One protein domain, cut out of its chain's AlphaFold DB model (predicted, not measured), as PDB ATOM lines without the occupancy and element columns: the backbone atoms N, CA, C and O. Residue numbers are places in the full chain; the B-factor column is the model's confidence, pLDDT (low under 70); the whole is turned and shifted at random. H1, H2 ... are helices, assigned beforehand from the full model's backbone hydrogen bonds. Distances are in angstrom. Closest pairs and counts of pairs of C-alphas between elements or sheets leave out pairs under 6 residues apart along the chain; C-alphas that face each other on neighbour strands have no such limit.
ATOM      1  N   LEU A  45     162.899 132.477 167.208       36.69
ATOM      2  CA  LEU A  45     162.480 133.736 166.595       36.69
ATOM      3  C   LEU A  45     161.819 133.585 165.214       36.69
ATOM      4  O   LEU A  45     160.963 134.395 164.864       36.69
ATOM      5  N   VAL A  46     162.217 132.596 164.403       42.84
ATOM      6  CA  VAL A  46     161.720 132.474 163.016       42.84
ATOM      7  C   VAL A  46     160.315 131.880 162.999       42.84
ATOM      8  O   VAL A  46     159.434 132.393 162.309       42.84
ATOM      9  N   VAL A  47     160.089 130.838 163.802       50.88
ATOM     10  CA  VAL A  47     158.790 130.167 163.900       50.88
ATOM     11  C   VAL A  47     157.734 131.126 164.453       50.88
ATOM     12  O   VAL A  47     156.665 131.259 163.869       50.88
ATOM     13  N   ASP A  48     158.047 131.861 165.516       48.34
ATOM     14  CA  ASP A  48     157.094 132.747 166.188       48.34
ATOM     15  C   ASP A  48     156.595 133.911 165.305       48.34
ATOM     16  O   ASP A  48     155.394 134.189 165.237       48.34
ATOM     17  N   TRP A  49     157.490 134.519 164.515       46.72
ATOM     18  CA  TRP A  49     157.125 135.558 163.545       46.72
ATOM     19  C   TRP A  49     156.164 135.047 162.461       46.72
ATOM     20  O   TRP A  49     155.200 135.738 162.117       46.72
ATOM     21  N   VAL A  50     156.386 133.831 161.941       56.38
ATOM     22  CA  VAL A  50     155.497 133.216 160.939       56.38
ATOM     23  C   VAL A  50     154.116 132.961 161.541       56.38
ATOM     24  O   VAL A  50     153.106 133.282 160.914       56.38
ATOM     25  N   ILE A  51     154.048 132.446 162.772       54.38
ATOM     26  CA  ILE A  51     152.776 132.152 163.446       54.38
ATOM     27  C   ILE A  51     151.924 133.421 163.581       54.38
ATOM     28  O   ILE A  51     150.755 133.430 163.182       54.38
ATOM     29  N   GLY A  52     152.516 134.511 164.083       52.16
ATOM     30  CA  GLY A  52     151.824 135.787 164.259       52.16
ATOM     31  C   GLY A  52     151.233 136.333 162.953       52.16
ATOM     32  O   GLY A  52     150.082 136.780 162.947       52.16
ATOM     33  N   GLN A  53     151.974 136.230 161.843       59.25
ATOM     34  CA  GLN A  53     151.526 136.675 160.517       59.25
ATOM     35  C   GLN A  53     150.380 135.843 159.950       59.25
ATOM     36  O   GLN A  53     149.444 136.406 159.372       59.25
ATOM     37  N   VAL A  54     150.421 134.522 160.149       57.22
ATOM     38  CA  VAL A  54     149.374 133.613 159.675       57.22
ATOM     39  C   VAL A  54     148.024 133.984 160.294       57.22
ATOM     40  O   VAL A  54     147.028 134.135 159.579       57.22
ATOM     41  N   VAL A  55     147.982 134.200 161.614       54.66
ATOM     42  CA  VAL A  55     146.730 134.537 162.311       54.66
ATOM     43  C   VAL A  55     146.271 135.970 162.014       54.66
ATOM     44  O   VAL A  55     145.068 136.214 161.863       54.66
ATOM     45  N   ASP A  56     147.198 136.921 161.872       55.69
ATOM     46  CA  ASP A  56     146.870 138.318 161.557       55.69
ATOM     47  C   ASP A  56     146.227 138.467 160.184       55.69
ATOM     48  O   ASP A  56     145.217 139.162 160.027       55.69
ATOM     49  N   ALA A  57     146.764 137.790 159.177       57.03
ATOM     50  CA  ALA A  57     146.213 137.886 157.837       57.03
ATOM     51  C   ALA A  57     144.982 136.983 157.644       57.03
ATOM     52  O   ALA A  57     144.079 137.370 156.897       57.03
ATOM     53  N   ALA A  58     144.840 135.893 158.411       54.91
ATOM     54  CA  ALA A  58     143.560 135.194 158.547       54.91
ATOM     55  C   ALA A  58     142.468 136.111 159.116       54.91
ATOM     56  O   ALA A  58     141.397 136.257 158.524       54.91
ATOM     57  N   SER A  59     142.770 136.819 160.204       55.78
ATOM     58  CA  SER A  59     141.845 137.769 160.827       55.78
ATOM     59  C   SER A  59     141.500 138.946 159.914       55.78
ATOM     60  O   SER A  59     140.353 139.394 159.861       55.78
ATOM     61  N   SER A  60     142.489 139.442 159.173       54.19
ATOM     62  CA  SER A  60     142.318 140.571 158.258       54.19
ATOM     63  C   SER A  60     141.469 140.213 157.036       54.19
ATOM     64  O   SER A  60     140.685 141.045 156.579       54.19
ATOM     65  N   ALA A  61     141.565 138.981 156.525       52.59
ATOM     66  CA  ALA A  61     140.749 138.512 155.403       52.59
ATOM     67  C   ALA A  61     139.250 138.449 155.746       52.59
ATOM     68  O   ALA A  61     138.418 138.788 154.902       52.59
ATOM     69  N   ILE A  62     138.908 138.092 156.990       52.28
ATOM     70  CA  ILE A  62     137.520 138.091 157.477       52.28
ATOM     71  C   ILE A  62     136.990 139.521 157.641       52.28
ATOM     72  O   ILE A  62     135.904 139.827 157.157       52.28
ATOM     73  N   LYS A  63     137.761 140.422 158.269       55.50
ATOM     74  CA  LYS A  63     137.323 141.811 158.528       55.50
ATOM     75  C   LYS A  63     137.271 142.687 157.274       55.50
ATOM     76  O   LYS A  63     136.441 143.584 157.191       55.50
ATOM     77  N   GLY A  64     138.186 142.470 156.329       48.88
ATOM     78  CA  GLY A  64     138.374 143.344 155.169       48.88
ATOM     79  C   GLY A  64     137.837 142.805 153.845       48.88
ATOM     80  O   GLY A  64     137.904 143.519 152.847       48.88
ATOM     81  N   GLY A  65     137.364 141.553 153.787       39.12
ATOM     82  CA  GLY A  65     136.905 140.919 152.541       39.12
ATOM     83  C   GLY A  65     137.992 140.765 151.463       39.12
ATOM     84  O   GLY A  65     137.688 140.510 150.298       39.12
ATOM     85  N   VAL A  66     139.268 140.943 151.822       38.00
ATOM     86  CA  VAL A  66     140.403 140.885 150.892       38.00
ATOM     87  C   VAL A  66     140.760 139.420 150.617       38.00
ATOM     88  O   VAL A  66     140.876 138.633 151.550       38.00
ATOM     89  N   LYS A  67     140.923 139.084 149.324       47.34
ATOM     90  CA  LYS A  67     141.343 137.788 148.740       47.34
ATOM     91  C   LYS A  67     142.029 136.835 149.736       47.34
ATOM     92  O   LYS A  67     143.110 137.183 150.192       47.34
ATOM     93  N   SER A  68     141.429 135.654 149.950       45.06
ATOM     94  CA  SER A  68     141.936 134.451 150.653       45.06
ATOM     95  C   SER A  68     142.978 134.708 151.755       45.06
ATOM     96  O   SER A  68     144.136 135.022 151.476       45.06
ATOM     97  N   ALA A  69     142.574 134.477 153.009       47.59
ATOM     98  CA  ALA A  69     143.433 134.451 154.197       47.59
ATOM     99  C   ALA A  69     144.778 133.761 153.931       47.59
ATOM    100  O   ALA A  69     145.831 134.347 154.157       47.59
ATOM    101  N   LEU A  70     144.735 132.559 153.352       48.84
ATOM    102  CA  LEU A  70     145.910 131.759 153.016       48.84
ATOM    103  C   LEU A  70     146.836 132.497 152.032       48.84
ATOM    104  O   LEU A  70     148.042 132.566 152.251       48.84
ATOM    105  N   LYS A  71     146.288 133.124 150.983       44.25
ATOM    106  CA  LYS A  71     147.074 133.802 149.939       44.25
ATOM    107  C   LYS A  71     147.992 134.901 150.480       44.25
ATOM    108  O   LYS A  71     149.139 134.972 150.065       44.25
ATOM    109  N   ASN A  72     147.498 135.755 151.377       41.66
ATOM    110  CA  ASN A  72     148.278 136.895 151.877       41.66
ATOM    111  C   ASN A  72     149.031 136.584 153.179       41.66
ATOM    112  O   ASN A  72     150.094 137.161 153.389       41.66
ATOM    113  N   ALA A  73     148.486 135.709 154.034       44.66
ATOM    114  CA  ALA A  73     149.044 135.387 155.352       44.66
ATOM    115  C   ALA A  73     150.229 134.438 155.296       44.66
ATOM    116  O   ALA A  73     151.156 134.535 156.089       44.66
ATOM    117  N   ILE A  74     150.138 133.497 154.367       45.16
ATOM    118  CA  ILE A  74     151.124 132.453 154.185       45.16
ATOM    119  C   ILE A  74     151.974 132.913 152.996       45.16
ATOM    120  O   ILE A  74     153.128 133.275 153.168       45.16
ATOM    121  N   PHE A  75     151.405 133.103 151.809       45.34
ATOM    122  CA  PHE A  75     152.209 133.238 150.579       45.34
ATOM    123  C   PHE A  75     152.612 134.673 150.171       45.34
ATOM    124  O   PHE A  75     153.294 134.876 149.164       45.34
ATOM    125  N   GLY A  76     152.214 135.691 150.940       40.84
ATOM    126  CA  GLY A  76     152.484 137.098 150.633       40.84
ATOM    127  C   GLY A  76     151.797 137.625 149.355       40.84
ATOM    128  O   GLY A  76     151.203 136.906 148.557       40.84
ATOM    129  N   SER A  77     151.865 138.941 149.130       37.12
ATOM    130  CA  SER A  77     151.175 139.616 148.011       37.12
ATOM    131  C   SER A  77     151.952 139.628 146.678       37.12
ATOM    132  O   SER A  77     151.557 140.328 145.743       37.12
ATOM    133  N   GLY A  78     153.079 138.911 146.586       35.88
ATOM    134  CA  GLY A  78     154.017 138.943 145.456       35.88
ATOM    135  C   GLY A  78     154.016 137.656 144.628       35.88
ATOM    136  O   GLY A  78     153.782 136.571 145.148       35.88
ATOM    137  N   LYS A  79     154.296 137.768 143.321       32.31
ATOM    138  CA  LYS A  79     154.587 136.601 142.471       32.31
ATOM    139  C   LYS A  79     155.817 135.897 143.055       32.31
ATOM    140  O   LYS A  79     156.843 136.553 143.211       32.31
ATOM    141  N   THR A  80     155.674 134.611 143.372       31.58
ATOM    142  CA  THR A  80     156.677 133.724 143.991       31.58
ATOM    143  C   THR A  80     157.199 134.176 145.354       31.58
ATOM    144  O   THR A  80     158.311 134.677 145.441       31.58
ATOM    145  N   ASN A  81     156.429 133.923 146.414       28.44
ATOM    146  CA  ASN A  81     156.959 133.675 147.756       28.44
ATOM    147  C   ASN A  81     156.206 132.466 148.330       28.44
ATOM    148  O   ASN A  81     155.097 132.577 148.843       28.44
ATOM    149  N   TYR A  82     156.774 131.277 148.143       31.41
ATOM    150  CA  TYR A  82     156.263 130.056 148.758       31.41
ATOM    151  C   TYR A  82     156.399 130.183 150.277       31.41
ATOM    152  O   TYR A  82     157.443 130.627 150.756       31.41
ATOM    153  N   VAL A  83     155.403 129.728 151.042       37.69
ATOM    154  CA  VAL A  83     155.690 129.266 152.405       37.69
ATOM    155  C   VAL A  83     156.280 127.894 152.248       37.69
ATOM    156  O   VAL A  83     155.625 126.877 152.421       37.69
ATOM    157  N   THR A  84     157.558 127.879 151.900       35.19
ATOM    158  CA  THR A  84     158.424 126.969 152.625       35.19
ATOM    159  C   THR A  84     158.223 127.320 154.091       35.19
ATOM    160  O   THR A  84     158.544 128.444 154.491       35.19
ATOM    161  N   LEU A  85     157.706 126.384 154.893       43.72
ATOM    162  CA  LEU A  85     158.193 126.320 156.268       43.72
ATOM    163  C   LEU A  85     159.704 126.339 156.072       43.72
ATOM    164  O   LEU A  85     160.212 125.444 155.394       43.72
ATOM    165  N   SER A  86     160.382 127.440 156.425       41.41
ATOM    166  CA  SER A  86     161.760 127.612 155.965       41.41
ATOM    167  C   SER A  86     162.521 126.344 156.341       41.41
ATOM    168  O   SER A  86     162.209 125.722 157.360       41.41
ATOM    169  N   GLN A  87     163.449 125.878 155.508       39.81
ATOM    170  CA  GLN A  87     164.155 124.639 155.828       39.81
ATOM    171  C   GLN A  87     164.802 124.733 157.225       39.81
ATOM    172  O   GLN A  87     164.932 123.714 157.895       39.81
ATOM    173  N   GLU A  88     165.088 125.954 157.709       37.50
ATOM    174  CA  GLU A  88     165.428 126.231 159.106       37.50
ATOM    175  C   GLU A  88     164.278 126.008 160.101       37.50
ATOM    176  O   GLU A  88     164.521 125.393 161.125       37.50
ATOM    177  N   SER A  89     163.045 126.442 159.824       40.53
ATOM    178  CA  SER A  89     161.865 126.197 160.677       40.53
ATOM    179  C   SER A  89     161.530 124.705 160.781       40.53
ATOM    180  O   SER A  89     161.218 124.215 161.862       40.53
ATOM    181  N   LEU A  90     161.631 123.954 159.677       48.03
ATOM    182  CA  LEU A  90     161.492 122.493 159.695       48.03
ATOM    183  C   LEU A  90     162.656 121.829 160.426       48.03
ATOM    184  O   LEU A  90     162.415 120.961 161.255       48.03
ATOM    185  N   ALA A  91     163.897 122.258 160.178       47.28
ATOM    186  CA  ALA A  91     165.066 121.753 160.893       47.28
ATOM    187  C   ALA A  91     165.033 122.109 162.387       47.28
ATOM    188  O   ALA A  91     165.575 121.381 163.208       47.28
ATOM    189  N   GLU A  92     164.398 123.214 162.762       47.06
ATOM    190  CA  GLU A  92     164.208 123.638 164.143       47.06
ATOM    191  C   GLU A  92     163.107 122.834 164.830       47.06
ATOM    192  O   GLU A  92     163.310 122.362 165.948       47.06
ATOM    193  N   ILE A  93     161.980 122.598 164.151       46.75
ATOM    194  CA  ILE A  93     160.973 121.637 164.606       46.75
ATOM    195  C   ILE A  93     161.632 120.261 164.763       46.75
ATOM    196  O   ILE A  93     161.499 119.657 165.817       46.75
ATOM    197  N   GLU A  94     162.421 119.803 163.791       50.16
ATOM    198  CA  GLU A  94     163.175 118.547 163.869       50.16
ATOM    199  C   GLU A  94     164.192 118.564 165.027       50.16
ATOM    200  O   GLU A  94     164.262 117.601 165.779       50.16
ATOM    201  N   ASN A  95     164.935 119.650 165.268       47.19
ATOM    202  CA  ASN A  95     165.936 119.739 166.343       47.19
ATOM    203  C   ASN A  95     165.323 119.823 167.748       47.19
ATOM    204  O   ASN A  95     165.834 119.190 168.674       47.19
ATOM    205  N   ILE A  96     164.228 120.567 167.917       46.03
ATOM    206  CA  ILE A  96     163.482 120.623 169.178       46.03
ATOM    207  C   ILE A  96     162.801 119.273 169.428       46.03
ATOM    208  O   ILE A  96     162.795 118.812 170.566       46.03
ATOM    209  N   VAL A  97     162.313 118.602 168.373       48.88
ATOM    210  CA  VAL A  97     161.678 117.272 168.427       48.88
ATOM    211  C   VAL A  97     162.700 116.108 168.451       48.88
ATOM    212  O   VAL A  97     162.360 114.970 168.755       48.88
ATOM    213  N   ASN A  98     163.995 116.356 168.248       46.34
ATOM    214  CA  ASN A  98     165.054 115.346 168.406       46.34
ATOM    215  C   ASN A  98     165.481 115.146 169.878       46.34
ATOM    216  O   ASN A  98     166.171 114.182 170.202       46.34
ATOM    217  N   ALA A  99     165.061 116.028 170.793       47.28
ATOM    218  CA  ALA A  99     165.581 116.124 172.162       47.28
ATOM    219  C   ALA A  99     165.062 115.084 173.181       47.28
ATOM    220  O   ALA A  99     165.454 115.141 174.347       47.28
ATOM    221  N   GLY A 100     164.166 114.163 172.805       46.38
ATOM    222  CA  GLY A 100     163.608 113.190 173.761       46.38
ATOM    223  C   GLY A 100     162.201 112.673 173.458       46.38
ATOM    224  O   GLY A 100     161.403 112.508 174.380       46.38
ATOM    225  N   PHE A 101     161.877 112.446 172.187       59.41
ATOM    226  CA  PHE A 101     160.536 112.054 171.753       59.41
ATOM    227  C   PHE A 101     160.479 110.564 171.435       59.41
ATOM    228  O   PHE A 101     161.475 109.954 171.047       59.41
ATOM    229  N   ASP A 102     159.289 109.975 171.553       62.75
ATOM    230  CA  ASP A 102     159.039 108.649 170.998       62.75
ATOM    231  C   ASP A 102     159.271 108.716 169.476       62.75
ATOM    232  O   ASP A 102     158.504 109.362 168.759       62.75
ATOM    233  N   ASN A 103     160.317 108.052 168.968       62.03
ATOM    234  CA  ASN A 103     160.743 108.113 167.554       62.03
ATOM    235  C   ASN A 103     159.595 107.895 166.546       62.03
ATOM    236  O   ASN A 103     159.602 108.458 165.447       62.03
ATOM    237  N   HIS A 104     158.604 107.078 166.916       61.97
ATOM    238  CA  HIS A 104     157.418 106.821 166.102       61.97
ATOM    239  C   HIS A 104     156.485 108.039 166.012       61.97
ATOM    240  O   HIS A 104     156.068 108.407 164.918       61.97
ATOM    241  N   VAL A 105     156.216 108.690 167.145       67.44
ATOM    242  CA  VAL A 105     155.367 109.888 167.239       67.44
ATOM    243  C   VAL A 105     156.033 111.072 166.533       67.44
ATOM    244  O   VAL A 105     155.375 111.825 165.823       67.44
ATOM    245  N   HIS A 106     157.358 111.180 166.643       65.06
ATOM    246  CA  HIS A 106     158.151 112.149 165.887       65.06
ATOM    247  C   HIS A 106     157.986 111.975 164.371       65.06
ATOM    248  O   HIS A 106     157.643 112.924 163.666       65.06
ATOM    249  N   SER A 107     158.204 110.757 163.868       66.44
ATOM    250  CA  SER A 107     158.139 110.485 162.429       66.44
ATOM    251  C   SER A 107     156.750 110.781 161.856       66.44
ATOM    252  O   SER A 107     156.656 111.332 160.762       66.44
ATOM    253  N   ALA A 108     155.690 110.461 162.605       74.06
ATOM    254  CA  ALA A 108     154.311 110.760 162.223       74.06
ATOM    255  C   ALA A 108     154.049 112.274 162.151       74.06
ATOM    256  O   ALA A 108     153.597 112.767 161.118       74.06
ATOM    257  N   MET A 109     154.433 113.029 163.184       74.06
ATOM    258  CA  MET A 109     154.255 114.482 163.217       74.06
ATOM    259  C   MET A 109     154.999 115.189 162.072       74.06
ATOM    260  O   MET A 109     154.434 116.060 161.412       74.06
ATOM    261  N   ILE A 110     156.245 114.793 161.784       71.38
ATOM    262  CA  ILE A 110     157.012 115.344 160.654       71.38
ATOM    263  C   ILE A 110     156.369 114.985 159.312       71.38
ATOM    264  O   ILE A 110     156.293 115.831 158.419       71.38
ATOM    265  N   GLN A 111     155.889 113.751 159.149       75.06
ATOM    266  CA  GLN A 111     155.169 113.351 157.939       75.06
ATOM    267  C   GLN A 111     153.898 114.182 157.741       75.06
ATOM    268  O   GLN A 111     153.657 114.651 156.629       75.06
ATOM    269  N   ASN A 112     153.141 114.429 158.807       79.25
ATOM    270  CA  ASN A 112     151.918 115.222 158.747       79.25
ATOM    271  C   ASN A 112     152.198 116.701 158.465       79.25
ATOM    272  O   ASN A 112     151.520 117.288 157.621       79.25
ATOM    273  N   LEU A 113     153.255 117.276 159.046       73.62
ATOM    274  CA  LEU A 113     153.726 118.622 158.695       73.62
ATOM    275  C   LEU A 113     154.104 118.731 157.215       73.62
ATOM    276  O   LEU A 113     153.624 119.628 156.528       73.62
ATOM    277  N   ARG A 114     154.912 117.795 156.698       71.12
ATOM    278  CA  ARG A 114     155.328 117.790 155.285       71.12
ATOM    279  C   ARG A 114     154.154 117.552 154.334       71.12
ATOM    280  O   ARG A 114     154.111 118.128 153.250       71.12
ATOM    281  N   SER A 115     153.194 116.712 154.723       78.44
ATOM    282  CA  SER A 115     151.983 116.450 153.938       78.44
ATOM    283  C   SER A 115     151.087 117.688 153.854       78.44
ATOM    284  O   SER A 115     150.624 118.044 152.763       78.44
ATOM    285  N   LEU A 116     150.904 118.377 154.985       78.62
ATOM    286  CA  LEU A 116     150.169 119.633 155.048       78.62
ATOM    287  C   LEU A 116     150.874 120.718 154.228       78.62
ATOM    288  O   LEU A 116     150.233 121.350 153.396       78.62
ATOM    289  N   GLU A 117     152.190 120.885 154.380       73.81
ATOM    290  CA  GLU A 117     152.987 121.840 153.599       73.81
ATOM    291  C   GLU A 117     152.847 121.602 152.088       73.81
ATOM    292  O   GLU A 117     152.543 122.530 151.337       73.81
ATOM    293  N   ALA A 118     153.008 120.358 151.626       74.38
ATOM    294  CA  ALA A 118     152.870 120.019 150.210       74.38
ATOM    295  C   ALA A 118     151.473 120.361 149.667       74.38
ATOM    296  O   ALA A 118     151.339 120.910 148.571       74.38
ATOM    297  N   SER A 119     150.433 120.082 150.452       81.69
ATOM    298  CA  SER A 119     149.047 120.362 150.072       81.69
ATOM    299  C   SER A 119     148.745 121.862 150.104       81.69
ATOM    300  O   SER A 119     148.036 122.367 149.234       81.69
ATOM    301  N   MET A 120     149.326 122.599 151.055       75.44
ATOM    302  CA  MET A 120     149.225 124.057 151.142       75.44
ATOM    303  C   MET A 120     149.903 124.733 149.953       75.44
ATOM    304  O   MET A 120     149.344 125.678 149.395       75.44
ATOM    305  N   ASN A 121     151.054 124.219 149.519       72.50
ATOM    306  CA  ASN A 121     151.742 124.689 148.321       72.50
ATOM    307  C   ASN A 121     150.900 124.452 147.061       72.50
ATOM    308  O   ASN A 121     150.634 125.398 146.322       72.50
ATOM    309  N   ALA A 122     150.378 123.237 146.867       78.12
ATOM    310  CA  ALA A 122     149.508 122.932 145.728       78.12
ATOM    311  C   ALA A 122     148.236 123.804 145.712       78.12
ATOM    312  O   ALA A 122     147.813 124.303 144.667       78.12
ATOM    313  N   TYR A 123     147.644 124.037 146.885       79.56
ATOM    314  CA  TYR A 123     146.481 124.905 147.027       79.56
ATOM    315  C   TYR A 123     146.807 126.374 146.702       79.56
ATOM    316  O   TYR A 123     146.029 127.060 146.032       79.56
ATOM    317  N   SER A 124     147.979 126.850 147.130       72.75
ATOM    318  CA  SER A 124     148.485 128.192 146.831       72.75
ATOM    319  C   SER A 124     148.676 128.433 145.341       72.75
ATOM    320  O   SER A 124     148.235 129.465 144.829       72.75
ATOM    321  N   ASP A 125     149.269 127.473 144.631       74.62
ATOM    322  CA  ASP A 125     149.498 127.568 143.188       74.62
ATOM    323  C   ASP A 125     148.178 127.786 142.434       74.62
ATOM    324  O   ASP A 125     148.085 128.656 141.559       74.62
ATOM    325  N   GLY A 126     147.112 127.090 142.849       76.00
ATOM    326  CA  GLY A 126     145.754 127.343 142.365       76.00
ATOM    327  C   GLY A 126     145.298 128.784 142.630       76.00
ATOM    328  O   GLY A 126     144.876 129.505 141.716       76.00
ATOM    329  N   LEU A 127     145.423 129.256 143.874       73.56
ATOM    330  CA  LEU A 127     144.993 130.607 144.259       73.56
ATOM    331  C   LEU A 127     145.766 131.719 143.530       73.56
ATOM    332  O   LEU A 127     145.241 132.830 143.337       73.56
ATOM    333  N   GLN A 128     147.013 131.471 143.126       69.06
ATOM    334  CA  GLN A 128     147.813 132.418 142.346       69.06
ATOM    335  C   GLN A 128     147.246 132.627 140.942       69.06
ATOM    336  O   GLN A 128     147.199 133.772 140.482       69.06
ATOM    337  N   VAL A 129     146.723 131.573 140.315       77.38
ATOM    338  CA  VAL A 129     146.035 131.651 139.014       77.38
ATOM    339  C   VAL A 129     144.551 132.027 139.134       77.38
ATOM    340  O   VAL A 129     143.839 132.079 138.135       77.38
ATOM    341  N   GLY A 130     144.089 132.362 140.343       73.69
ATOM    342  CA  GLY A 130     142.722 132.819 140.612       73.69
ATOM    343  C   GLY A 130     141.705 131.690 140.767       73.69
ATOM    344  O   GLY A 130     140.506 131.956 140.742       73.69
ATOM    345  N   TYR A 131     142.170 130.454 140.941       80.00
ATOM    346  CA  TYR A 131     141.339 129.270 141.097       80.00
ATOM    347  C   TYR A 131     141.465 128.708 142.516       80.00
ATOM    348  O   TYR A 131     142.560 128.441 142.993       80.00
ATOM    349  N   ARG A 132     140.343 128.505 143.207       81.69
ATOM    350  CA  ARG A 132     140.346 127.758 144.468       81.69
ATOM    351  C   ARG A 132     140.106 126.289 144.170       81.69
ATOM    352  O   ARG A 132     139.025 125.934 143.703       81.69
ATOM    353  N   ASP A 133     141.082 125.450 144.486       83.06
ATOM    354  CA  ASP A 133     140.940 124.011 144.320       83.06
ATOM    355  C   ASP A 133     139.989 123.435 145.383       83.06
ATOM    356  O   ASP A 133     140.307 123.362 146.574       83.06
ATOM    357  N   GLN A 134     138.789 123.050 144.939       83.06
ATOM    358  CA  GLN A 134     137.739 122.503 145.800       83.06
ATOM    359  C   GLN A 134     138.032 121.084 146.308       83.06
ATOM    360  O   GLN A 134     137.375 120.638 147.244       83.06
ATOM    361  N   VAL A 135     138.999 120.379 145.719       85.88
ATOM    362  CA  VAL A 135     139.448 119.062 146.189       85.88
ATOM    363  C   VAL A 135     140.513 119.228 147.269       85.88
ATOM    364  O   VAL A 135     140.485 118.527 148.280       85.88
ATOM    365  N   LEU A 136     141.420 120.194 147.098       85.56
ATOM    366  CA  LEU A 136     142.485 120.453 148.066       85.56
ATOM    367  C   LEU A 136     141.985 121.145 149.341       85.56
ATOM    368  O   LEU A 136     142.511 120.864 150.412       85.56
ATOM    369  N   ALA A 137     140.956 121.998 149.286       84.06
ATOM    370  CA  ALA A 137     140.467 122.686 150.487       84.06
ATOM    371  C   ALA A 137     139.969 121.735 151.612       84.06
ATOM    372  O   ALA A 137     140.369 121.918 152.766       84.06
ATOM    373  N   PRO A 138     139.152 120.694 151.341       87.38
ATOM    374  CA  PRO A 138     138.807 119.679 152.342       87.38
ATOM    375  C   PRO A 138     140.000 118.829 152.802       87.38
ATOM    376  O   PRO A 138     140.048 118.418 153.964       87.38
ATOM    377  N   LEU A 139     140.964 118.572 151.910       89.12
ATOM    378  CA  LEU A 139     142.186 117.840 152.244       89.12
ATOM    379  C   LEU A 139     143.037 118.620 153.253       89.12
ATOM    380  O   LEU A 139     143.440 118.051 154.263       89.12
ATOM    381  N   LEU A 140     143.221 119.926 153.027       86.81
ATOM    382  CA  LEU A 140     143.925 120.820 153.949       86.81
ATOM    383  C   LEU A 140     143.322 120.784 155.347       86.81
ATOM    384  O   LEU A 140     144.049 120.670 156.325       86.81
ATOM    385  N   LEU A 141     141.994 120.848 155.437       89.94
ATOM    386  CA  LEU A 141     141.302 120.774 156.718       89.94
ATOM    387  C   LEU A 141     141.516 119.427 157.417       89.94
ATOM    388  O   LEU A 141     141.666 119.378 158.635       89.94
ATOM    389  N   THR A 142     141.499 118.334 156.656       91.62
ATOM    390  CA  THR A 142     141.735 116.993 157.204       91.62
ATOM    391  C   THR A 142     143.150 116.906 157.768       91.62
ATOM    392  O   THR A 142     143.317 116.632 158.950       91.62
ATOM    393  N   GLN A 143     144.157 117.277 156.975       88.69
ATOM    394  CA  GLN A 143     145.563 117.251 157.384       88.69
ATOM    395  C   GLN A 143     145.872 118.223 158.528       88.69
ATOM    396  O   GLN A 143     146.676 117.909 159.403       88.69
ATOM    397  N   SER A 144     145.237 119.398 158.561       88.88
ATOM    398  CA  SER A 144     145.407 120.335 159.673       88.88
ATOM    399  C   SER A 144     144.803 119.781 160.961       88.88
ATOM    400  O   SER A 144     145.398 119.929 162.026       88.88
ATOM    401  N   ASN A 145     143.652 119.104 160.864       90.69
ATOM    402  CA  ASN A 145     143.029 118.419 161.993       90.69
ATOM    403  C   ASN A 145     143.866 117.231 162.477       90.69
ATOM    404  O   ASN A 145     143.998 117.060 163.687       90.69
ATOM    405  N   ASP A 146     144.450 116.448 161.572       89.31
ATOM    406  CA  ASP A 146     145.373 115.369 161.933       89.31
ATOM    407  C   ASP A 146     146.577 115.936 162.696       89.31
ATOM    408  O   ASP A 146     146.919 115.444 163.769       89.31
ATOM    409  N   LEU A 147     147.140 117.050 162.215       85.75
ATOM    410  CA  LEU A 147     148.277 117.709 162.848       85.75
ATOM    411  C   LEU A 147     147.963 118.229 164.262       85.75
ATOM    412  O   LEU A 147     148.720 117.959 165.191       85.75
ATOM    413  N   ILE A 148     146.861 118.961 164.473       89.62
ATOM    414  CA  ILE A 148     146.522 119.491 165.816       89.62
ATOM    415  C   ILE A 148     146.101 118.399 166.810       89.62
ATOM    416  O   ILE A 148     146.156 118.634 168.018       89.62
ATOM    417  N   ASN A 149     145.693 117.224 166.320       89.81
ATOM    418  CA  ASN A 149     145.308 116.069 167.133       89.81
ATOM    419  C   ASN A 149     146.412 115.000 167.218       89.81
ATOM    420  O   ASN A 149     146.151 113.893 167.689       89.81
ATOM    421  N   GLU A 150     147.634 115.321 166.790       86.31
ATOM    422  CA  GLU A 150     148.779 114.415 166.864       86.31
ATOM    423  C   GLU A 150     148.967 113.822 168.272       86.31
ATOM    424  O   GLU A 150     148.935 114.566 169.258       86.31
ATOM    425  N   PRO A 151     149.279 112.516 168.410       85.50
ATOM    426  CA  PRO A 151     149.620 111.916 169.703       85.50
ATOM    427  C   PRO A 151     150.789 112.608 170.422       85.50
ATOM    428  O   PRO A 151     150.896 112.553 171.649       85.50
ATOM    429  N   ALA A 152     151.656 113.303 169.673       80.00
ATOM    430  CA  ALA A 152     152.710 114.164 170.218       80.00
ATOM    431  C   ALA A 152     152.149 115.234 171.166       80.00
ATOM    432  O   ALA A 152     152.776 115.611 172.156       80.00
ATOM    433  N   PHE A 153     150.943 115.701 170.877       86.50
ATOM    434  CA  PHE A 153     150.276 116.766 171.585       86.50
ATOM    435  C   PHE A 153     149.415 116.271 172.759       86.50
ATOM    436  O   PHE A 153     148.812 117.094 173.446       86.50
ATOM    437  N   GLU A 154     149.384 114.980 173.081       88.44
ATOM    438  CA  GLU A 154     148.620 114.470 174.227       88.44
ATOM    439  C   GLU A 154     149.159 114.974 175.577       88.44
ATOM    440  O   GLU A 154     150.360 114.946 175.851       88.44
ATOM    441  N   LYS A 155     148.255 115.374 176.484       88.94
ATOM    442  CA  LYS A 155     148.598 115.862 177.838       88.94
ATOM    443  C   LYS A 155     149.333 114.832 178.702       88.94
ATOM    444  O   LYS A 155     150.030 115.205 179.641       88.94
ATOM    445  N   SER A 156     149.170 113.548 178.400       86.56
ATOM    446  CA  SER A 156     149.864 112.445 179.070       86.56
ATOM    447  C   SER A 156     151.363 112.401 178.762       86.56
ATOM    448  O   SER A 156     152.102 111.733 179.484       86.56
ATOM    449  N   ARG A 157     151.832 113.091 177.712       82.25
ATOM    450  CA  ARG A 157     153.237 113.053 177.300       82.25
ATOM    451  C   ARG A 157     154.112 113.918 178.212       82.25
ATOM    452  O   ARG A 157     153.743 115.052 178.523       82.25
ATOM    453  N   PRO A 158     155.319 113.451 178.582       79.75
ATOM    454  CA  PRO A 158     156.225 114.204 179.457       79.75
ATOM    455  C   PRO A 158     156.722 115.517 178.827       79.75
ATOM    456  O   PRO A 158     157.080 116.455 179.538       79.75
ATOM    457  N   TYR A 159     156.702 115.605 177.496       77.19
ATOM    458  CA  TYR A 159     157.100 116.769 176.700       77.19
ATOM    459  C   TYR A 159     155.914 117.649 176.261       77.19
ATOM    460  O   TYR A 159     156.101 118.564 175.463       77.19
ATOM    461  N   TYR A 160     154.701 117.421 176.786       84.31
ATOM    462  CA  TYR A 160     153.480 118.151 176.404       84.31
ATOM    463  C   TYR A 160     153.645 119.681 176.404       84.31
ATOM    464  O   TYR A 160     153.257 120.346 175.446       84.31
ATOM    465  N   GLY A 161     154.237 120.239 177.468       83.50
ATOM    466  CA  GLY A 161     154.504 121.678 177.567       83.50
ATOM    467  C   GLY A 161     155.668 122.139 176.683       83.50
ATOM    468  O   GLY A 161     155.658 123.259 176.186       83.50
ATOM    469  N   SER A 162     156.655 121.278 176.435       78.38
ATOM    470  CA  SER A 162     157.814 121.610 175.595       78.38
ATOM    471  C   SER A 162     157.450 121.804 174.122       78.38
ATOM    472  O   SER A 162     158.181 122.485 173.416       78.38
ATOM    473  N   LEU A 163     156.310 121.265 173.680       77.75
ATOM    474  CA  LEU A 163     155.794 121.403 172.316       77.75
ATOM    475  C   LEU A 163     154.851 122.602 172.109       77.75
ATOM    476  O   LEU A 163     154.060 122.618 171.161       77.75
ATOM    477  N   THR A 164     154.866 123.589 173.009       83.69
ATOM    478  CA  THR A 164     153.907 124.706 172.956       83.69
ATOM    479  C   THR A 164     154.030 125.501 171.654       83.69
ATOM    480  O   THR A 164     153.014 125.728 170.999       83.69
ATOM    481  N   ILE A 165     155.245 125.858 171.230       76.88
ATOM    482  CA  ILE A 165     155.466 126.611 169.985       76.88
ATOM    483  C   ILE A 165     155.051 125.819 168.729       76.88
ATOM    484  O   ILE A 165     154.413 126.368 167.831       76.88
ATOM    485  N   GLN A 166     155.297 124.504 168.679       78.38
ATOM    486  CA  GLN A 166     154.878 123.649 167.559       78.38
ATOM    487  C   GLN A 166     153.355 123.508 167.488       78.38
ATOM    488  O   GLN A 166     152.767 123.511 166.402       78.38
ATOM    489  N   TYR A 167     152.696 123.403 168.645       85.25
ATOM    490  CA  TYR A 167     151.241 123.427 168.696       85.25
ATOM    491  C   TYR A 167     150.698 124.788 168.251       85.25
ATOM    492  O   TYR A 167     149.743 124.834 167.483       85.25
ATOM    493  N   SER A 168     151.330 125.887 168.672       80.81
ATOM    494  CA  SER A 168     150.962 127.250 168.271       80.81
ATOM    495  C   SER A 168     150.980 127.429 166.745       80.81
ATOM    496  O   SER A 168     150.025 127.954 166.163       80.81
ATOM    497  N   LEU A 169     152.002 126.884 166.074       77.56
ATOM    498  CA  LEU A 169     152.071 126.824 164.610       77.56
ATOM    499  C   LEU A 169     150.922 126.016 164.009       77.56
ATOM    500  O   LEU A 169     150.203 126.508 163.140       77.56
ATOM    501  N   SER A 170     150.715 124.798 164.502       82.12
ATOM    502  CA  SER A 170     149.673 123.890 164.006       82.12
ATOM    503  C   SER A 170     148.266 124.485 164.164       82.12
ATOM    504  O   SER A 170     147.433 124.413 163.254       82.12
ATOM    505  N   ALA A 171     148.015 125.132 165.305       85.50
ATOM    506  CA  ALA A 171     146.781 125.844 165.608       85.50
ATOM    507  C   ALA A 171     146.568 127.027 164.660       85.50
ATOM    508  O   ALA A 171     145.476 127.203 164.125       85.50
ATOM    509  N   SER A 172     147.614 127.803 164.392       78.88
ATOM    510  CA  SER A 172     147.532 128.974 163.517       78.88
ATOM    511  C   SER A 172     147.293 128.597 162.056       78.88
ATOM    512  O   SER A 172     146.449 129.204 161.394       78.88
ATOM    513  N   LEU A 173     147.947 127.536 161.573       79.25
ATOM    514  CA  LEU A 173     147.680 126.962 160.252       79.25
ATOM    515  C   LEU A 173     146.226 126.487 160.146       79.25
ATOM    516  O   LEU A 173     145.517 126.875 159.218       79.25
ATOM    517  N   SER A 174     145.739 125.738 161.138       87.75
ATOM    518  CA  SER A 174     144.343 125.284 161.179       87.75
ATOM    519  C   SER A 174     143.355 126.452 161.187       87.75
ATOM    520  O   SER A 174     142.404 126.469 160.409       87.75
ATOM    521  N   TYR A 175     143.604 127.473 162.013       84.00
ATOM    522  CA  TYR A 175     142.778 128.677 162.076       84.00
ATOM    523  C   TYR A 175     142.729 129.415 160.732       84.00
ATOM    524  O   TYR A 175     141.661 129.848 160.304       84.00
ATOM    525  N   SER A 176     143.854 129.497 160.016       80.12
ATOM    526  CA  SER A 176     143.905 130.109 158.682       80.12
ATOM    527  C   SER A 176     143.082 129.349 157.636       80.12
ATOM    528  O   SER A 176     142.413 129.972 156.808       80.12
ATOM    529  N   ILE A 177     143.050 128.014 157.716       84.38
ATOM    530  CA  ILE A 177     142.221 127.160 156.858       84.38
ATOM    531  C   ILE A 177     140.738 127.369 157.185       84.38
ATOM    532  O   ILE A 177     139.930 127.551 156.273       84.38
ATOM    533  N   TYR A 178     140.367 127.423 158.469       86.56
ATOM    534  CA  TYR A 178     138.998 127.759 158.874       86.56
ATOM    535  C   TYR A 178     138.575 129.147 158.373       86.56
ATOM    536  O   TYR A 178     137.478 129.295 157.832       86.56
ATOM    537  N   ALA A 179     139.449 130.147 158.489       84.44
ATOM    538  CA  ALA A 179     139.181 131.498 158.009       84.44
ATOM    539  C   ALA A 179     138.986 131.544 156.482       84.44
ATOM    540  O   ALA A 179     138.078 132.220 155.996       84.44
ATOM    541  N   ASP A 180     139.768 130.784 155.710       81.06
ATOM    542  CA  ASP A 180     139.554 130.664 154.264       81.06
ATOM    543  C   ASP A 180     138.170 130.076 153.947       81.06
ATOM    544  O   ASP A 180     137.438 130.613 153.117       81.06
ATOM    545  N   ARG A 181     137.733 129.042 154.672       86.44
ATOM    546  CA  ARG A 181     136.390 128.466 154.488       86.44
ATOM    547  C   ARG A 181     135.267 129.452 154.810       86.44
ATOM    548  O   ARG A 181     134.264 129.465 154.098       86.44
ATOM    549  N   VAL A 182     135.433 130.299 155.826       82.88
ATOM    550  CA  VAL A 182     134.489 131.396 156.102       82.88
ATOM    551  C   VAL A 182     134.476 132.408 154.956       82.88
ATOM    552  O   VAL A 182     133.400 132.784 154.499       82.88
ATOM    553  N   HIS A 183     135.644 132.803 154.436       82.00
ATOM    554  CA  HIS A 183     135.747 133.725 153.296       82.00
ATOM    555  C   HIS A 183     134.989 133.217 152.057       82.00
ATOM    556  O   HIS A 183     134.365 134.002 151.345       82.00
ATOM    557  N   TYR A 184     134.992 131.901 151.828       83.62
ATOM    558  CA  TYR A 184     134.252 131.250 150.743       83.62
ATOM    559  C   TYR A 184     132.819 130.816 151.119       83.62
ATOM    560  O   TYR A 184     132.180 130.111 150.342       83.62
ATOM    561  N   ASN A 185     132.279 131.264 152.260       86.00
ATOM    562  CA  ASN A 185     130.931 130.944 152.764       86.00
ATOM    563  C   ASN A 185     130.651 129.441 152.974       86.00
ATOM    564  O   ASN A 185     129.502 129.006 152.962       86.00
ATOM    565  N   GLU A 186     131.687 128.633 153.190       88.88
ATOM    566  CA  GLU A 186     131.563 127.195 153.479       88.88
ATOM    567  C   GLU A 186     131.415 126.902 154.976       88.88
ATOM    568  O   GLU A 186     131.172 125.763 155.380       88.88
ATOM    569  N   MET A 187     131.622 127.922 155.804       89.75
ATOM    570  CA  MET A 187     131.571 127.860 157.254       89.75
ATOM    571  C   MET A 187     131.027 129.192 157.790       89.75
ATOM    572  O   MET A 187     131.429 130.246 157.299       89.75
ATOM    573  N   PRO A 188     130.125 129.190 158.788       91.81
ATOM    574  CA  PRO A 188     129.691 130.426 159.429       91.81
ATOM    575  C   PRO A 188     130.806 131.010 160.307       91.81
ATOM    576  O   PRO A 188     131.551 130.270 160.946       91.81
ATOM    577  N   VAL A 189     130.858 132.339 160.419       87.25
ATOM    578  CA  VAL A 189     131.819 133.069 161.273       87.25
ATOM    579  C   VAL A 189     131.823 132.545 162.715       87.25
ATOM    580  O   VAL A 189     132.882 132.290 163.275       87.25
ATOM    581  N   VAL A 190     130.647 132.272 163.287       92.06
ATOM    582  CA  VAL A 190     130.513 131.730 164.653       92.06
ATOM    583  C   VAL A 190     131.237 130.385 164.822       92.06
ATOM    584  O   VAL A 190     131.763 130.091 165.892       92.06
ATOM    585  N   ALA A 191     131.303 129.552 163.776       92.06
ATOM    586  CA  ALA A 191     132.060 128.303 163.845       92.06
ATOM    587  C   ALA A 191     133.575 128.558 163.877       92.06
ATOM    588  O   ALA A 191     134.267 127.899 164.647       92.06
ATOM    589  N   LEU A 192     134.080 129.538 163.116       90.25
ATOM    590  CA  LEU A 192     135.480 129.971 163.201       90.25
ATOM    591  C   LEU A 192     135.825 130.470 164.608       90.25
ATOM    592  O   LEU A 192     136.840 130.052 165.154       90.25
ATOM    593  N   GLU A 193     134.972 131.296 165.218       90.88
ATOM    594  CA  GLU A 193     135.173 131.778 166.594       90.88
ATOM    595  C   GLU A 193     135.219 130.623 167.606       90.88
ATOM    596  O   GLU A 193     136.064 130.599 168.501       90.88
ATOM    597  N   ASN A 194     134.333 129.633 167.464       95.00
ATOM    598  CA  ASN A 194     134.322 128.453 168.330       95.00
ATOM    599  C   ASN A 194     135.592 127.607 168.162       95.00
ATOM    600  O   ASN A 194     136.189 127.196 169.158       95.00
ATOM    601  N   HIS A 195     136.032 127.372 166.921       94.56
ATOM    602  CA  HIS A 195     137.283 126.664 166.650       94.56
ATOM    603  C   HIS A 195     138.498 127.439 167.173       94.56
ATOM    604  O   HIS A 195     139.369 126.845 167.804       94.56
ATOM    605  N   GLY A 196     138.534 128.758 166.978       93.06
ATOM    606  CA  GLY A 196     139.579 129.637 167.498       93.06
ATOM    607  C   GLY A 196     139.687 129.590 169.020       93.06
ATOM    608  O   GLY A 196     140.775 129.380 169.552       93.06
ATOM    609  N   ASN A 197     138.556 129.664 169.729       95.19
ATOM    610  CA  ASN A 197     138.532 129.513 171.185       95.19
ATOM    611  C   ASN A 197     139.044 128.141 171.640       95.19
ATOM    612  O   ASN A 197     139.854 128.083 172.559       95.19
ATOM    613  N   ALA A 198     138.639 127.053 170.980       96.19
ATOM    614  CA  ALA A 198     139.108 125.712 171.330       96.19
ATOM    615  C   ALA A 198     140.628 125.550 171.127       96.19
ATOM    616  O   ALA A 198     141.306 124.954 171.966       96.19
ATOM    617  N   LEU A 199     141.174 126.100 170.038       94.19
ATOM    618  CA  LEU A 199     142.616 126.116 169.776       94.19
ATOM    619  C   LEU A 199     143.367 126.961 170.816       94.19
ATOM    620  O   LEU A 199     144.405 126.532 171.321       94.19
ATOM    621  N   ALA A 200     142.823 128.126 171.177       94.88
ATOM    622  CA  ALA A 200     143.380 128.992 172.212       94.88
ATOM    623  C   ALA A 200     143.390 128.310 173.588       94.88
ATOM    624  O   ALA A 200     144.416 128.326 174.260       94.88
ATOM    625  N   ASP A 201     142.297 127.649 173.981       96.19
ATOM    626  CA  ASP A 201     142.198 126.918 175.252       96.19
ATOM    627  C   ASP A 201     143.268 125.813 175.350       96.19
ATOM    628  O   ASP A 201     143.909 125.631 176.390       96.19
ATOM    629  N   GLN A 202     143.499 125.077 174.257       95.19
ATOM    630  CA  GLN A 202     144.544 124.053 174.213       95.19
ATOM    631  C   GLN A 202     145.953 124.654 174.263       95.19
ATOM    632  O   GLN A 202     146.811 124.129 174.979       95.19
ATOM    633  N   LEU A 203     146.197 125.751 173.541       94.06
ATOM    634  CA  LEU A 203     147.476 126.460 173.565       94.06
ATOM    635  C   LEU A 203     147.776 127.016 174.969       94.06
ATOM    636  O   LEU A 203     148.869 126.798 175.490       94.06
ATOM    637  N   GLU A 204     146.783 127.615 175.629       95.81
ATOM    638  CA  GLU A 204     146.864 128.093 177.014       95.81
ATOM    639  C   GLU A 204     147.202 126.979 178.005       95.81
ATOM    640  O   GLU A 204     148.106 127.117 178.839       95.81
ATOM    641  N   ALA A 205     146.524 125.835 177.891       94.62
ATOM    642  CA  ALA A 205     146.797 124.678 178.732       94.62
ATOM    643  C   ALA A 205     148.241 124.169 178.577       94.62
ATOM    644  O   ALA A 205     148.860 123.761 179.567       94.62
ATOM    645  N   ARG A 206     148.793 124.195 177.357       92.25
ATOM    646  CA  ARG A 206     150.198 123.840 177.086       92.25
ATOM    647  C   ARG A 206     151.161 124.865 177.655       92.25
ATOM    648  O   ARG A 206     152.085 124.476 178.369       92.25
ATOM    649  N   GLY A 207     150.904 126.151 177.432       93.19
ATOM    650  CA  GLY A 207     151.757 127.215 177.944       93.19
ATOM    651  C   GLY A 207     151.831 127.223 179.471       93.19
ATOM    652  O   GLY A 207     152.909 127.390 180.044       93.19
ATOM    653  N   MET A 208     150.724 126.933 180.161       95.12
ATOM    654  CA  MET A 208     150.736 126.733 181.615       95.12
ATOM    655  C   MET A 208     151.583 125.525 182.037       95.12
ATOM    656  O   MET A 208     152.358 125.623 182.992       95.12
ATOM    657  N   ALA A 209     151.478 124.396 181.329       92.69
ATOM    658  CA  ALA A 209     152.291 123.213 181.608       92.69
ATOM    659  C   ALA A 209     153.791 123.477 181.377       92.69
ATOM    660  O   ALA A 209     154.618 123.079 182.199       92.69
ATOM    661  N   ALA A 210     154.140 124.201 180.310       91.00
ATOM    662  CA  ALA A 210     155.501 124.639 180.018       91.00
ATOM    663  C   ALA A 210     156.058 125.526 181.138       91.00
ATOM    664  O   ALA A 210     157.125 125.240 181.688       91.00
ATOM    665  N   LYS A 211     155.291 126.550 181.544       93.81
ATOM    666  CA  LYS A 211     155.656 127.449 182.646       93.81
ATOM    667  C   LYS A 211     155.873 126.667 183.945       93.81
ATOM    668  O   LYS A 211     156.864 126.884 184.640       93.81
ATOM    669  N   SER A 212     154.990 125.719 184.261       93.69
ATOM    670  CA  SER A 212     155.128 124.854 185.440       93.69
ATOM    671  C   SER A 212     156.403 124.007 185.404       93.69
ATOM    672  O   SER A 212     157.103 123.935 186.410       93.69
ATOM    673  N   ASN A 213     156.727 123.391 184.264       89.94
ATOM    674  CA  ASN A 213     157.927 122.561 184.104       89.94
ATOM    675  C   ASN A 213     159.209 123.389 184.305       89.94
ATOM    676  O   ASN A 213     160.065 123.033 185.112       89.94
ATOM    677  N   ILE A 214     159.295 124.558 183.664       91.88
ATOM    678  CA  ILE A 214     160.425 125.485 183.827       91.88
ATOM    679  C   ILE A 214     160.542 125.958 185.284       91.88
ATOM    680  O   ILE A 214     161.638 125.975 185.838       91.88
ATOM    681  N   ASN A 215     159.428 126.277 185.950       93.88
ATOM    682  CA  ASN A 215     159.442 126.682 187.360       93.88
ATOM    683  C   ASN A 215     159.952 125.591 188.310       93.88
ATOM    684  O   ASN A 215     160.528 125.922 189.346       93.88
ATOM    685  N   GLN A 216     159.729 124.318 187.977       92.62
ATOM    686  CA  GLN A 216     160.220 123.178 188.754       92.62
ATOM    687  C   GLN A 216     161.711 122.909 188.520       92.62
ATOM    688  O   GLN A 216     162.381 122.449 189.435       92.62
ATOM    689  N   ASP A 284     155.562 136.039 170.792       73.81
ATOM    690  CA  ASP A 284     154.187 136.508 170.537       73.81
ATOM    691  C   ASP A 284     153.112 135.528 171.045       73.81
ATOM    692  O   ASP A 284     151.952 135.591 170.639       73.81
ATOM    693  N   TYR A 285     153.455 134.615 171.959       82.94
ATOM    694  CA  TYR A 285     152.532 133.600 172.485       82.94
ATOM    695  C   TYR A 285     151.169 134.176 172.928       82.94
ATOM    696  O   TYR A 285     150.113 133.693 172.515       82.94
ATOM    697  N   GLU A 286     151.176 135.234 173.746       88.38
ATOM    698  CA  GLU A 286     149.941 135.868 174.240       88.38
ATOM    699  C   GLU A 286     149.179 136.585 173.110       88.38
ATOM    700  O   GLU A 286     147.944 136.637 173.110       88.38
ATOM    701  N   GLY A 287     149.901 137.117 172.117       82.44
ATOM    702  CA  GLY A 287     149.312 137.714 170.924       82.44
ATOM    703  C   GLY A 287     148.591 136.672 170.075       82.44
ATOM    704  O   GLY A 287     147.444 136.892 169.690       82.44
ATOM    705  N   ILE A 288     149.195 135.503 169.860       81.75
ATOM    706  CA  ILE A 288     148.594 134.388 169.116       81.75
ATOM    707  C   ILE A 288     147.326 133.889 169.815       81.75
ATOM    708  O   ILE A 288     146.278 133.789 169.176       81.75
ATOM    709  N   VAL A 289     147.382 133.660 171.132       89.94
ATOM    710  CA  VAL A 289     146.205 133.294 171.942       89.94
ATOM    711  C   VAL A 289     145.091 134.330 171.779       89.94
ATOM    712  O   VAL A 289     143.947 133.978 171.486       89.94
ATOM    713  N   THR A 290     145.420 135.617 171.900       88.25
ATOM    714  CA  THR A 290     144.448 136.710 171.745       88.25
ATOM    715  C   THR A 290     143.817 136.711 170.354       88.25
ATOM    716  O   THR A 290     142.599 136.849 170.226       88.25
ATOM    717  N   LYS A 291     144.623 136.525 169.304       81.31
ATOM    718  CA  LYS A 291     144.151 136.517 167.917       81.31
ATOM    719  C   LYS A 291     143.255 135.308 167.624       81.31
ATOM    720  O   LYS A 291     142.224 135.486 166.979       81.31
ATOM    721  N   LEU A 292     143.575 134.122 168.144       87.00
ATOM    722  CA  LEU A 292     142.721 132.930 168.035       87.00
ATOM    723  C   LEU A 292     141.350 133.130 168.705       87.00
ATOM    724  O   LEU A 292     140.352 132.587 168.243       87.00
ATOM    725  N   ARG A 293     141.279 133.950 169.760       91.12
ATOM    726  CA  ARG A 293     140.028 134.311 170.453       91.12
ATOM    727  C   ARG A 293     139.267 135.479 169.810       91.12
ATOM    728  O   ARG A 293     138.306 135.981 170.400       91.12
ATOM    729  N   THR A 294     139.688 135.952 168.635       83.88
ATOM    730  CA  THR A 294     139.050 137.100 167.975       83.88
ATOM    731  C   THR A 294     137.584 136.809 167.664       83.88
ATOM    732  O   THR A 294     137.246 135.751 167.140       83.88
TER     733      THR A 294
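Overview. This is residues 45 to 216 and 284 to 294 of the 296 residues of an uncharacterized protein of Vibrio campbellii (strain ATCC BAA-1116 / BB120) (UniProt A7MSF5). An elongated bundle of roughly aligned helices is built round H6, which runs through the middle with H1, H5, H7 and H8 about it. H4, H5, H6 and H7 run back and forth in three successive helical hairpins, with H4 on the far side of H5 from H7; H8 sits in the groove formed by H1, H6 and H7, while the short H2 bridges H1, H6 and H4, and H3 lies at the margin near the first residues of H1, H4 and H6. The printed part has 183 residues with eight named helices, H1 to H8 in that order along the chain, and no named strand, and its class is all helix. It is compact, with a radius of gyration of the C-alphas of 15.8 A, and its C-alphas span 50 by 30 by 27 A.

Along the chain. The printed part begins with H1, residues 45 to 64, which starts at C-alpha 45 at (162.480, 133.736, 166.595) and is 28.4 A long from first to last C-alpha. H2, residues 69 to 73, measures 5.8 A, and H3, residues 87 to 97, measures 14.8 A. H4, residues 103 to 128, is 37.3 A long. H5, residues 136 to 148, measures 18.2 A. H6, residues 164 to 183, is 28.2 A long and begins at C-alpha 164 at (153.907, 124.706, 172.956). H7, residues 189 to 216, is the longest helix at 40.7 A. H8, residues 285 to 292, is 10.8 A long and ends at C-alpha 292 at (142.721, 132.930, 168.035).

Arrangement. H6 is the hub and touches five other helices. H6 and H1 touch, the same way at a shallow tilt of 20 degrees, with the C-alphas of Ala 58 and Ser 176 closest at 5.1 A. H5 and H6 form a helical hairpin with a shallow tilt of 27 degrees, opposite ways; the closest C-alphas are those of Ser 144 and Ser 174, 5.3 A apart. H6 and H7 form another, opposite ways at a shallow tilt of 5 degrees, with the C-alphas of Thr 164 and Arg 206 closest at 5.6 A. H8 touches H6, with the C-alphas of Tyr 175 and Leu 292 closest at 7.3 A. H8 also touches residues 193 to 204 of H7, where the C-alphas of Gly 196 and Leu 292 are closest at 4.6 A, and it touches H1, where those of Gly 52 and Ile 288 are closest at 6.0 A. H1 and H7 are only just apart, their closest C-alphas 8.5 A from each other. Farther out, H4 and H5 form a helical hairpin at a shallow tilt of 28 degrees, opposite ways, with the C-alphas of Leu 116 and Gln 143 closest at 5.7 A. H2 touches residues 53 to 62 of H1, with the C-alphas of Ala 58 and Ala 69 closest at 4.4 A. H2 also touches residues 176 to 183 of H6, with those of Ala 69 and Asp 180 closest at 5.4 A, and residues 124 to 128 of H4, with those of Lys 71 and Ser 124 closest at 6.6 A. H3 is close to H1 but not clearly touching it, with the C-alphas of Val 47 and Ser 89 closest at 6.0 A. In each of the eight helices every O i to N i+4 pair is within hydrogen-bond range.

Size, cuts and confidence. The C-alphas of Val 129 and Gln 216 are the two farthest apart, at 52.4 A. Residues 217 to 283 are not printed, and C-alphas 216 and 284 across this cut are 23.4 A apart. The links from H2 to H3 and from H5 to H6 are long, with 13 and 15 residues. The mean pLDDT of the printed part is 72.1; residues 45 to 107 and residue 128 are under 70.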